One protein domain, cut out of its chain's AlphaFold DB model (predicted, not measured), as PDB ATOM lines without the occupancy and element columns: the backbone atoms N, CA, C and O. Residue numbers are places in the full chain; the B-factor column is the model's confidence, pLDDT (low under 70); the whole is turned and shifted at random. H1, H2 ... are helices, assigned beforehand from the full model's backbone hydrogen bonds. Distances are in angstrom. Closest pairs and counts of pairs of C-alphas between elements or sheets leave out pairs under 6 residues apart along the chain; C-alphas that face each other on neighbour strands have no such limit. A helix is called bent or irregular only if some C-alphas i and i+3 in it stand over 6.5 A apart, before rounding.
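Overview. This is residues 105 to 191 of the 210 residues of the protein "APH domain-containing protein" of Paraburkholderia bryophila (UniProt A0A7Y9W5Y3). The model is an open, flat frame in the shape of a horseshoe: the long helix H2 makes one side, a long link with no named element turns the far corner in a loop near residues 138 to 152 and runs back as the other side, and the small helical hairpin of H3 and H4 makes one end. The short helix H1 folds back at the first end of H2, and the middle of the frame is empty. The printed part has 87 residues with four named helices, H1, H2, H3 and H4 in that order along the chain, and no named strand; the class is all helix. The whole is only just extended, close to loose, with a radius of gyration of the C-alphas of 18.1 A, and the C-alphas span 46 by 38 by 20 A.

Along the chain. Find C-alpha 105 at (11.220, -6.023, -8.816), where H1 begins; it holds residues 105 to 110 and is irregular, with the C-alphas of 106 and 109 7.5 A apart. After two residues look at C-alpha 113 at (11.857, -21.940, -8.209), from which H2, residues 113 to 133, runs 30.1 A from first to last C-alpha. Pass along residues 134 to 165, and you come to H3, residues 166 to 174, 12.6 A long. H4, residues 180 to 191, is 16.9 A long and ends at C-alpha 191, at (31.032, -5.979, -2.677).

Arrangement. Start with H1 and H2, which are close but not clearly touching: their closest C-alphas, those of Phe 108 and Thr 116, are 7.9 A apart. Their lines stand at a steep tilt of 38 degrees, opposite ways. Residues 120 to 133 of H2 stand free. H2 is apart from H3 and from H4, and H1 is apart from both as well. At the other end H3 and H4 touch as a helical hairpin, with the C-alphas of His 169 and Ala 186 closest at 4.6 A. They run opposite ways at a shallow tilt of 34 degrees, only just short of steep. In H2, H3 and H4 every O i to N i+4 pair is within hydrogen-bond range; in H1 0 of 2 are, beside 1 of 3 O i to N i+3 pairs.

Size, cuts and confidence. Look for the two C-alphas farthest apart, those of Ala 138 and Ala 176, at 46.8 A. The printed part has no cut. The links from H1 to H2 and from H3 to H4 are tight, and the link from H2 to H3, 32 residues, is long. The mean pLDDT of the printed part is 85.5, and residues 136 to 140 and 161 to 163 are under 70.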
ATOM      1  N   PHE A 105      10.841  -6.598 -10.105       81.75
ATOM      2  CA  PHE A 105      11.220  -6.023  -8.816       81.75
ATOM      3  C   PHE A 105      10.168  -6.243  -7.716       81.75
ATOM      4  O   PHE A 105      10.533  -6.486  -6.572       81.75
ATOM      5  N   TYR A 106       8.871  -6.198  -8.042       82.75
ATOM      6  CA  TYR A 106       7.799  -6.350  -7.045       82.75
ATOM      7  C   TYR A 106       7.368  -7.786  -6.789       82.75
ATOM      8  O   TYR A 106       6.664  -8.044  -5.814       82.75
ATOM      9  N   VAL A 107       7.684  -8.693  -7.708       86.38
ATOM     10  CA  VAL A 107       7.213 -10.079  -7.631       86.38
ATOM     11  C   VAL A 107       8.334 -11.049  -7.315       86.38
ATOM     12  O   VAL A 107       8.022 -12.167  -6.929       86.38
ATOM     13  N   PHE A 108       9.599 -10.631  -7.426       84.94
ATOM     14  CA  PHE A 108      10.765 -11.505  -7.316       84.94
ATOM     15  C   PHE A 108      10.750 -12.360  -6.045       84.94
ATOM     16  O   PHE A 108      10.854 -13.578  -6.133       84.94
ATOM     17  N   ASP A 109      10.493 -11.746  -4.887       87.00
ATOM     18  CA  ASP A 109      10.467 -12.436  -3.586       87.00
ATOM     19  C   ASP A 109       9.279 -13.404  -3.420       87.00
ATOM     20  O   ASP A 109       9.245 -14.195  -2.480       87.00
ATOM     21  N   SER A 110       8.291 -13.337  -4.315       92.06
ATOM     22  CA  SER A 110       7.108 -14.207  -4.313       92.06
ATOM     23  C   SER A 110       7.173 -15.337  -5.341       92.06
ATOM     24  O   SER A 110       6.245 -16.145  -5.403       92.06
ATOM     25  N   LEU A 111       8.228 -15.387  -6.159       93.06
ATOM     26  CA  LEU A 111       8.380 -16.410  -7.188       93.06
ATOM     27  C   LEU A 111       8.842 -17.728  -6.573       93.06
ATOM     28  O   LEU A 111       9.783 -17.771  -5.780       93.06
ATOM     29  N   ASP A 112       8.228 -18.826  -7.004       96.81
ATOM     30  CA  ASP A 112       8.789 -20.149  -6.759       96.81
ATOM     31  C   ASP A 112       9.978 -20.441  -7.699       96.81
ATOM     32  O   ASP A 112      10.282 -19.698  -8.645       96.81
ATOM     33  N   ALA A 113      10.680 -21.546  -7.437       95.25
ATOM     34  CA  ALA A 113      11.857 -21.940  -8.209       95.25
ATOM     35  C   ALA A 113      11.544 -22.152  -9.702       95.25
ATOM     36  O   ALA A 113      12.315 -21.724 -10.559       95.25
ATOM     37  N   ARG A 114      10.390 -22.746 -10.023       97.25
ATOM     38  CA  ARG A 114       9.977 -23.026 -11.403       97.25
ATOM     39  C   ARG A 114       9.592 -21.745 -12.139       97.25
ATOM     40  O   ARG A 114       9.872 -21.602 -13.327       97.25
ATOM     41  N   GLN A 115       8.929 -20.811 -11.466       96.00
ATOM     42  CA  GLN A 115       8.608 -19.498 -12.021       96.00
ATOM     43  C   GLN A 115       9.884 -18.702 -12.304       96.00
ATOM     44  O   GLN A 115      10.007 -18.108 -13.374       96.00
ATOM     45  N   THR A 116      10.843 -18.747 -11.378       94.31
ATOM     46  CA  THR A 116      12.153 -18.101 -11.522       94.31
ATOM     47  C   THR A 116      12.929 -18.672 -12.708       94.31
ATOM     48  O   THR A 116      13.416 -17.908 -13.541       94.31
ATOM     49  N   GLU A 117      12.988 -20.000 -12.829       95.75
ATOM     50  CA  GLU A 117      13.632 -20.697 -13.949       95.75
ATOM     51  C   GLU A 117      13.022 -20.279 -15.292       95.75
ATOM     52  O   GLU A 117      13.738 -19.809 -16.172       95.75
ATOM     53  N   ARG A 118      11.691 -20.312 -15.414       96.69
ATOM     54  CA  ARG A 118      10.993 -19.900 -16.644       96.69
ATOM     55  C   ARG A 118      11.252 -18.444 -17.029       96.69
ATOM     56  O   ARG A 118      11.330 -18.121 -18.212       96.69
ATOM     57  N   ILE A 119      11.344 -17.548 -16.046       94.81
ATOM     58  CA  ILE A 119      11.682 -16.140 -16.296       94.81
ATOM     59  C   ILE A 119      13.123 -16.028 -16.796       94.81
ATOM     60  O   ILE A 119      13.370 -15.304 -17.759       94.81
ATOM     61  N   ALA A 120      14.063 -16.750 -16.182       93.38
ATOM     62  CA  ALA A 120      15.457 -16.757 -16.613       93.38
ATOM     63  C   ALA A 120      15.608 -17.294 -18.045       93.38
ATOM     64  O   ALA A 120      16.265 -16.650 -18.862       93.38
ATOM     65  N   GLU A 121      14.948 -18.410 -18.369       97.25
ATOM     66  CA  GLU A 121      14.907 -18.977 -19.724       97.25
ATOM     67  C   GLU A 121      14.398 -17.953 -20.743       97.25
ATOM     68  O   GLU A 121      15.067 -17.691 -21.742       97.25
ATOM     69  N   ALA A 122      13.261 -17.308 -20.458       95.69
ATOM     70  CA  ALA A 122      12.685 -16.303 -21.345       95.69
ATOM     71  C   ALA A 122      13.612 -15.088 -21.535       95.69
ATOM     72  O   ALA A 122      13.769 -14.593 -22.652       95.69
ATOM     73  N   VAL A 123      14.253 -14.605 -20.466       94.19
ATOM     74  CA  VAL A 123      15.201 -13.481 -20.543       94.19
ATOM     75  C   VAL A 123      16.417 -13.850 -21.392       94.19
ATOM     76  O   VAL A 123      16.807 -13.060 -22.256       94.19
ATOM     77  N   ILE A 124      16.994 -15.036 -21.183       96.12
ATOM     78  CA  ILE A 124      18.152 -15.519 -21.947       96.12
ATOM     79  C   ILE A 124      17.783 -15.674 -23.420       96.12
ATOM     80  O   ILE A 124      18.509 -15.181 -24.279       96.12
ATOM     81  N   GLU A 125      16.642 -16.296 -23.722       96.81
ATOM     82  CA  GLU A 125      16.182 -16.482 -25.098       96.81
ATOM     83  C   GLU A 125      16.052 -15.137 -25.827       96.81
ATOM     84  O   GLU A 125      16.575 -14.965 -26.932       96.81
ATOM     85  N   ILE A 126      15.412 -14.156 -25.184       95.56
ATOM     86  CA  ILE A 126      15.251 -12.803 -25.723       95.56
ATOM     87  C   ILE A 126      16.614 -12.142 -25.958       95.56
ATOM     88  O   ILE A 126      16.859 -11.609 -27.042       95.56
ATOM     89  N   GLN A 127      17.517 -12.190 -24.974       94.25
ATOM     90  CA  GLN A 127      18.851 -11.594 -25.084       94.25
ATOM     91  C   GLN A 127      19.676 -12.237 -26.204       94.25
ATOM     92  O   GLN A 127      20.281 -11.520 -27.003       94.25
ATOM     93  N   CYS A 128      19.661 -13.568 -26.306       94.62
ATOM     94  CA  CYS A 128      20.323 -14.299 -27.381       94.62
ATOM     95  C   CYS A 128      19.757 -13.913 -28.749       94.62
ATOM     96  O   CYS A 128      20.528 -13.633 -29.667       94.62
ATOM     97  N   ARG A 129      18.428 -13.833 -28.882       94.94
ATOM     98  CA  ARG A 129      17.773 -13.450 -30.138       94.94
ATOM     99  C   ARG A 129      18.181 -12.047 -30.585       94.94
ATOM    100  O   ARG A 129      18.566 -11.861 -31.736       94.94
ATOM    101  N   VAL A 130      18.154 -11.081 -29.666       93.25
ATOM    102  CA  VAL A 130      18.605  -9.702 -29.920       93.25
ATOM    103  C   VAL A 130      20.068  -9.684 -30.359       93.25
ATOM    104  O   VAL A 130      20.389  -9.072 -31.375       93.25
ATOM    105  N   ALA A 131      20.946 -10.376 -29.629       90.19
ATOM    106  CA  ALA A 131      22.380 -10.396 -29.909       90.19
ATOM    107  C   ALA A 131      22.731 -11.045 -31.258       90.19
ATOM    108  O   ALA A 131      23.710 -10.653 -31.885       90.19
ATOM    109  N   GLN A 132      21.950 -12.034 -31.697       90.50
ATOM    110  CA  GLN A 132      22.193 -12.769 -32.942       90.50
ATOM    111  C   GLN A 132      21.590 -12.092 -34.176       90.50
ATOM    112  O   GLN A 132      22.141 -12.234 -35.265       90.50
ATOM    113  N   GLN A 133      20.446 -11.417 -34.031       90.06
ATOM    114  CA  GLN A 133      19.653 -10.954 -35.176       90.06
ATOM    115  C   GLN A 133      19.731  -9.448 -35.421       90.06
ATOM    116  O   GLN A 133      19.469  -9.009 -36.541       90.06
ATOM    117  N   LEU A 134      20.082  -8.640 -34.414       86.06
ATOM    118  CA  LEU A 134      20.303  -7.222 -34.667       86.06
ATOM    119  C   LEU A 134      21.592  -7.010 -35.472       86.06
ATOM    120  O   LEU A 134      22.578  -7.715 -35.248       86.06
ATOM    121  N   PRO A 135      21.621  -6.016 -36.380       75.94
ATOM    122  CA  PRO A 135      22.836  -5.683 -37.105       75.94
ATOM    123  C   PRO A 135      23.947  -5.364 -36.108       75.94
ATOM    124  O   PRO A 135      23.763  -4.528 -35.217       75.94
ATOM    125  N   ALA A 136      25.111  -5.995 -36.273       67.62
ATOM    126  CA  ALA A 136      26.299  -5.577 -35.546       67.62
ATOM    127  C   ALA A 136      26.523  -4.082 -35.810       67.62
ATOM    128  O   ALA A 136      26.402  -3.625 -36.953       67.62
ATOM    129  N   THR A 137      26.834  -3.309 -34.766       65.00
ATOM    130  CA  THR A 137      27.155  -1.893 -34.952       65.00
ATOM    131  C   THR A 137      28.282  -1.798 -35.974       65.00
ATOM    132  O   THR A 137      29.286  -2.514 -35.880       65.00
ATOM    133  N   ALA A 138      28.112  -0.944 -36.986       55.94
ATOM    134  CA  ALA A 138      29.170  -0.701 -37.951       55.94
ATOM    135  C   ALA A 138      30.421  -0.285 -37.156       55.94
ATOM    136  O   ALA A 138      30.418   0.758 -36.504       55.94
ATOM    137  N   GLN A 139      31.456  -1.134 -37.176       61.50
ATOM    138  CA  GLN A 139      32.756  -0.943 -36.513       61.50
ATOM    139  C   GLN A 139      32.835  -1.236 -35.000       61.50
ATOM    140  O   GLN A 139      33.601  -0.567 -34.308       61.50
ATOM    141  N   GLY A 140      32.116  -2.235 -34.471       65.06
ATOM    142  CA  GLY A 140      32.414  -2.787 -33.133       65.06
ATOM    143  C   GLY A 140      32.381  -1.739 -32.015       65.06
ATOM    144  O   GLY A 140      33.230  -1.732 -31.128       65.06
ATOM    145  N   SER A 141      31.435  -0.805 -32.121       80.38
ATOM    146  CA  SER A 141      31.279   0.307 -31.189       80.38
ATOM    147  C   SER A 141      30.306  -0.050 -30.067       80.38
ATOM    148  O   SER A 141      29.393  -0.860 -30.252       80.38
ATOM    149  N   PHE A 142      30.496   0.578 -28.909       84.88
ATOM    150  CA  PHE A 142      29.777   0.309 -27.669       84.88
ATOM    151  C   PHE A 142      29.143   1.587 -27.093       84.88
ATOM    152  O   PHE A 142      29.649   2.696 -27.278       84.88
ATOM    153  N   GLY A 143      28.019   1.439 -26.390       84.75
ATOM    154  CA  GLY A 143      27.364   2.503 -25.627       84.75
ATOM    155  C   GLY A 143      25.879   2.652 -25.923       84.75
ATOM    156  O   GLY A 143      25.301   1.899 -26.702       84.75
ATOM    157  N   TRP A 144      25.263   3.631 -25.268       85.50
ATOM    158  CA  TRP A 144      23.844   3.938 -25.423       85.50
ATOM    159  C   TRP A 144      23.609   4.659 -26.752       85.50
ATOM    160  O   TRP A 144      24.024   5.803 -26.922       85.50
ATOM    161  N   THR A 145      22.973   3.983 -27.705       87.94
ATOM    162  CA  THR A 145      22.634   4.539 -29.021       87.94
ATOM    163  C   THR A 145      21.382   3.863 -29.585       87.94
ATOM    164  O   THR A 145      20.914   2.856 -29.049       87.94
ATOM    165  N   ALA A 146      20.818   4.426 -30.652       89.75
ATOM    166  CA  ALA A 146      19.708   3.815 -31.374       89.75
ATOM    167  C   ALA A 146      20.142   2.526 -32.092       89.75
ATOM    168  O   ALA A 146      21.302   2.381 -32.485       89.75
ATOM    169  N   ILE A 147      19.210   1.596 -32.305       88.94
ATOM    170  CA  ILE A 147      19.499   0.362 -33.045       88.94
ATOM    171  C   ILE A 147      19.921   0.728 -34.475       88.94
ATOM    172  O   ILE A 147      19.265   1.520 -35.145       88.94
ATOM    173  N   GLY A 148      21.045   0.164 -34.926       84.69
ATOM    174  CA  GLY A 148      21.635   0.447 -36.238       84.69
ATOM    175  C   GLY A 148      22.488   1.721 -36.305       84.69
ATOM    176  O   GLY A 148      23.166   1.936 -37.309       84.69
ATOM    177  N   ALA A 149      22.518   2.547 -35.254       86.25
ATOM    178  CA  ALA A 149      23.396   3.710 -35.186       86.25
ATOM    179  C   ALA A 149      24.800   3.340 -34.678       86.25
ATOM    180  O   ALA A 149      25.014   2.328 -34.007       86.25
ATOM    181  N   ARG A 150      25.781   4.197 -34.979       85.25
ATOM    182  CA  ARG A 150      27.132   4.080 -34.421       85.25
ATOM    183  C   ARG A 150      27.099   4.456 -32.940       85.25
ATOM    184  O   ARG A 150      26.540   5.490 -32.573       85.25
ATOM    185  N   ALA A 151      27.700   3.627 -32.096       86.94
ATOM    186  CA  ALA A 151      27.802   3.906 -30.674       86.94
ATOM    187  C   ALA A 151      29.051   4.768 -30.372       86.94
ATOM    188  O   ALA A 151      30.011   4.761 -31.150       86.94
ATOM    189  N   PRO A 152      29.052   5.547 -29.277       86.75
ATOM    190  CA  PRO A 152      30.068   6.577 -29.047       86.75
ATOM    191  C   PRO A 152      31.431   6.041 -28.587       86.75
ATOM    192  O   PRO A 152      32.413   6.779 -28.640       86.75
ATOM    193  N   ARG A 153      31.515   4.797 -28.100       87.44
ATOM    194  CA  ARG A 153      32.742   4.225 -27.526       87.44
ATOM    195  C   ARG A 153      33.321   3.124 -28.401       87.44
ATOM    196  O   ARG A 153      32.589   2.434 -29.107       87.44
ATOM    197  N   ALA A 154      34.635   2.935 -28.325       85.62
ATOM    198  CA  ALA A 154      35.332   1.886 -29.069       85.62
ATOM    199  C   ALA A 154      35.407   0.570 -28.283       85.62
ATOM    200  O   ALA A 154      35.632  -0.487 -28.869       85.62
ATOM    201  N   ARG A 155      35.234   0.618 -26.953       83.88
ATOM    202  CA  ARG A 155      35.299  -0.561 -26.077       83.88
ATOM    203  C   ARG A 155      34.156  -0.573 -25.072       83.88
ATOM    204  O   ARG A 155      33.768   0.469 -24.555       83.88
ATOM    205  N   TRP A 156      33.676  -1.765 -24.721       83.25
ATOM    206  CA  TRP A 156      32.648  -1.941 -23.688       83.25
ATOM    207  C   TRP A 156      33.065  -1.345 -22.335       83.25
ATOM    208  O   TRP A 156      32.262  -0.725 -21.644       83.25
ATOM    209  N   THR A 157      34.350  -1.458 -21.989       82.69
ATOM    210  CA  THR A 157      34.915  -0.923 -20.742       82.69
ATOM    211  C   THR A 157      34.847   0.600 -20.636       82.69
ATOM    212  O   THR A 157      34.981   1.120 -19.540       82.69
ATOM    213  N   GLU A 158      34.654   1.315 -21.748       82.38
ATOM    214  CA  GLU A 158      34.569   2.784 -21.791       82.38
ATOM    215  C   GLU A 158      33.138   3.308 -21.578       82.38
ATOM    216  O   GLU A 158      32.916   4.520 -21.594       82.38
ATOM    217  N   ILE A 159      32.145   2.420 -21.456       81.31
ATOM    218  CA  ILE A 159      30.759   2.818 -21.161       81.31
ATOM    219  C   ILE A 159      30.594   3.167 -19.690       81.31
ATOM    220  O   ILE A 159      29.798   4.040 -19.350       81.31
ATOM    221  N   PHE A 160      31.298   2.444 -18.827       77.12
ATOM    222  CA  PHE A 160      31.228   2.670 -17.400       77.12
ATOM    223  C   PHE A 160      32.135   3.844 -17.054       77.12
ATOM    224  O   PHE A 160      33.311   3.851 -17.421       77.12
ATOM    225  N   ASP A 161      31.577   4.827 -16.353       67.81
ATOM    226  CA  ASP A 161      32.370   5.869 -15.712       67.81
ATOM    227  C   ASP A 161      33.296   5.251 -14.652       67.81
ATOM    228  O   ASP A 161      33.204   4.060 -14.323       67.81
ATOM    229  N   GLU A 162      34.191   6.067 -14.091       63.91
ATOM    230  CA  GLU A 162      34.973   5.640 -12.935       63.91
ATOM    231  C   GLU A 162      34.036   5.075 -11.852       63.91
ATOM    232  O   GLU A 162      32.990   5.674 -11.565       63.91
ATOM    233  N   PRO A 163      34.375   3.915 -11.254       68.69
ATOM    234  CA  PRO A 163      33.569   3.329 -10.199       68.69
ATOM    235  C   PRO A 163      33.274   4.378  -9.134       68.69
ATOM    236  O   PRO A 163      34.178   5.080  -8.676       68.69
ATOM    237  N   THR A 164      32.009   4.468  -8.727       75.56
ATOM    238  CA  THR A 164      31.617   5.356  -7.634       75.56
ATOM    239  C   THR A 164      32.526   5.085  -6.425       75.56
ATOM    240  O   THR A 164      32.650   3.926  -6.013       75.56
ATOM    241  N   PRO A 165      33.192   6.108  -5.856       83.12
ATOM    242  CA  PRO A 165      34.102   5.901  -4.739       83.12
ATOM    243  C   PRO A 165      33.412   5.186  -3.574       83.12
ATOM    244  O   PRO A 165      32.254   5.459  -3.258       83.12
ATOM    245  N   ILE A 166      34.144   4.314  -2.872       84.56
ATOM    246  CA  ILE A 166      33.637   3.603  -1.681       84.56
ATOM    247  C   ILE A 166      33.024   4.584  -0.673       84.56
ATOM    248  O   ILE A 166      31.984   4.302  -0.078       84.56
ATOM    249  N   THR A 167      33.635   5.759  -0.515       89.12
ATOM    250  CA  THR A 167      33.150   6.831   0.363       89.12
ATOM    251  C   THR A 167      31.733   7.277   0.007       89.12
ATOM    252  O   THR A 167      30.930   7.503   0.908       89.12
ATOM    253  N   SER A 168      31.379   7.324  -1.278       85.69
ATOM    254  CA  SER A 168      30.034   7.664  -1.749       85.69
ATOM    255  C   SER A 168      29.012   6.566  -1.431       85.69
ATOM    256  O   SER A 168      27.876   6.874  -1.062       85.69
ATOM    257  N   HIS A 169      29.398   5.286  -1.495       90.62
ATOM    258  CA  HIS A 169      28.531   4.180  -1.071       90.62
ATOM    259  C   HIS A 169      28.303   4.180   0.447       90.62
ATOM    260  O   HIS A 169      27.164   4.051   0.895       90.62
ATOM    261  N   VAL A 170      29.356   4.405   1.242       91.25
ATOM    262  CA  VAL A 170      29.250   4.545   2.706       91.25
ATOM    263  C   VAL A 170      28.366   5.738   3.078       91.25
ATOM    264  O   VAL A 170      27.455   5.592   3.892       91.25
ATOM    265  N   ALA A 171      28.568   6.893   2.437       91.00
ATOM    266  CA  ALA A 171      27.742   8.078   2.653       91.00
ATOM    267  C   ALA A 171      26.264   7.822   2.307       91.00
ATOM    268  O   ALA A 171      25.376   8.244   3.042       91.00
ATOM    269  N   THR A 172      25.989   7.074   1.233       90.38
ATOM    270  CA  THR A 172      24.620   6.695   0.846       90.38
ATOM    271  C   THR A 172      23.952   5.803   1.893       90.38
ATOM    272  O   THR A 172      22.775   5.981   2.185       90.38
ATOM    273  N   LEU A 173      24.686   4.871   2.503       90.88
ATOM    274  CA  LEU A 173      24.140   4.023   3.570       90.88
ATOM    275  C   LEU A 173      23.886   4.786   4.876       90.88
ATOM    276  O   LEU A 173      22.994   4.399   5.627       90.88
ATOM    277  N   ALA A 174      24.634   5.862   5.130       92.25
ATOM    278  CA  ALA A 174      24.463   6.717   6.305       92.25
ATOM    279  C   ALA A 174      23.283   7.704   6.184       92.25
ATOM    280  O   ALA A 174      22.845   8.272   7.184       92.25
ATOM    281  N   ARG A 175      22.755   7.916   4.974       93.81
ATOM    282  CA  ARG A 175      21.627   8.817   4.716       93.81
ATOM    283  C   ARG A 175      20.306   8.249   5.245       93.81
ATOM    284  O   ARG A 175      19.881   7.151   4.872       93.81
ATOM    285  N   ALA A 176      19.615   9.036   6.073       89.25
ATOM    286  CA  ALA A 176      18.299   8.681   6.612       89.25
ATOM    287  C   ALA A 176      17.225   8.579   5.512       89.25
ATOM    288  O   ALA A 176      16.344   7.723   5.585       89.25
ATOM    289  N   ASP A 177      17.351   9.400   4.469       88.12
ATOM    290  CA  ASP A 177      16.438   9.499   3.328       88.12
ATOM    291  C   ASP A 177      16.754   8.516   2.186       88.12
ATOM    292  O   ASP A 177      16.059   8.510   1.174       88.12
ATOM    293  N   ALA A 178      17.787   7.674   2.324       82.81
ATOM    294  CA  ALA A 178      18.151   6.720   1.281       82.81
ATOM    295  C   ALA A 178      17.024   5.706   1.034       82.81
ATOM    296  O   ALA A 178      16.564   5.020   1.957       82.81
ATOM    297  N   THR A 179      16.617   5.567  -0.229       81.50
ATOM    298  CA  THR A 179      15.592   4.595  -0.615       81.50
ATOM    299  C   THR A 179      16.113   3.158  -0.450       81.50
ATOM    300  O   THR A 179      17.328   2.927  -0.405       81.50
ATOM    301  N   PRO A 180      15.230   2.141  -0.389       79.56
ATOM    302  CA  PRO A 180      15.661   0.742  -0.383       79.56
ATOM    303  C   PRO A 180      16.603   0.390  -1.546       79.56
ATOM    304  O   PRO A 180      17.582  -0.331  -1.350       79.56
ATOM    305  N   LEU A 181      16.361   0.953  -2.732       72.75
ATOM    306  CA  LEU A 181      17.195   0.733  -3.910       72.75
ATOM    307  C   LEU A 181      18.564   1.411  -3.792       72.75
ATOM    308  O   LEU A 181      19.569   0.804  -4.163       72.75
ATOM    309  N   ASP A 182      18.632   2.623  -3.236       77.81
ATOM    310  CA  ASP A 182      19.911   3.301  -2.982       77.81
ATOM    311  C   ASP A 182      20.782   2.482  -2.031       77.81
ATOM    312  O   ASP A 182      21.973   2.279  -2.275       77.81
ATOM    313  N   ARG A 183      20.169   1.926  -0.979       83.62
ATOM    314  CA  ARG A 183      20.860   1.052  -0.025       83.62
ATOM    315  C   ARG A 183      21.314  -0.254  -0.671       83.62
ATOM    316  O   ARG A 183      22.435  -0.693  -0.415       83.62
ATOM    317  N   PHE A 184      20.482  -0.866  -1.513       78.00
ATOM    318  CA  PHE A 184      20.846  -2.076  -2.254       78.00
ATOM    319  C   PHE A 184      22.028  -1.826  -3.200       78.00
ATOM    320  O   PHE A 184      23.029  -2.541  -3.137       78.00
ATOM    321  N   ARG A 185      21.965  -0.760  -4.007       81.56
ATOM    322  CA  ARG A 185      23.054  -0.348  -4.908       81.56
ATOM    323  C   ARG A 185      24.338  -0.032  -4.146       81.56
ATOM    324  O   ARG A 185      25.404  -0.468  -4.567       81.56
ATOM    325  N   ALA A 186      24.249   0.669  -3.015       85.88
ATOM    326  CA  ALA A 186      25.414   0.974  -2.190       85.88
ATOM    327  C   ALA A 186      26.057  -0.291  -1.605       85.88
ATOM    328  O   ALA A 186      27.276  -0.423  -1.642       85.88
ATOM    329  N   ARG A 187      25.261  -1.261  -1.134       88.38
ATOM    330  CA  ARG A 187      25.781  -2.559  -0.668       88.38
ATOM    331  C   ARG A 187      26.455  -3.339  -1.792       88.38
ATOM    332  O   ARG A 187      27.554  -3.839  -1.587       88.38
ATOM    333  N   LEU A 188      25.845  -3.399  -2.976       82.38
ATOM    334  CA  LEU A 188      26.463  -4.035  -4.144       82.38
ATOM    335  C   LEU A 188      27.784  -3.361  -4.531       82.38
ATOM    336  O   LEU A 188      28.768  -4.055  -4.773       82.38
ATOM    337  N   GLY A 189      27.835  -2.028  -4.524       81.19
ATOM    338  CA  GLY A 189      29.051  -1.264  -4.814       81.19
ATOM    339  C   GLY A 189      30.195  -1.523  -3.829       81.19
ATOM    340  O   GLY A 189      31.359  -1.476  -4.214       81.19
ATOM    341  N   LEU A 190      29.886  -1.872  -2.574       84.38
ATOM    342  CA  LEU A 190      30.887  -2.264  -1.572       84.38
ATOM    343  C   LEU A 190      31.427  -3.692  -1.764       84.38
ATOM    344  O   LEU A 190      32.504  -3.998  -1.255       84.38
ATOM    345  N   VAL A 191      30.691  -4.557  -2.470       79.88
ATOM    346  CA  VAL A 191      31.032  -5.979  -2.677       79.88
ATOM    347  C   VAL A 191      31.601  -6.239  -4.079       79.88
ATOM    348  O   VAL A 191      32.278  -7.245  -4.291       79.88
TER     349      VAL A 191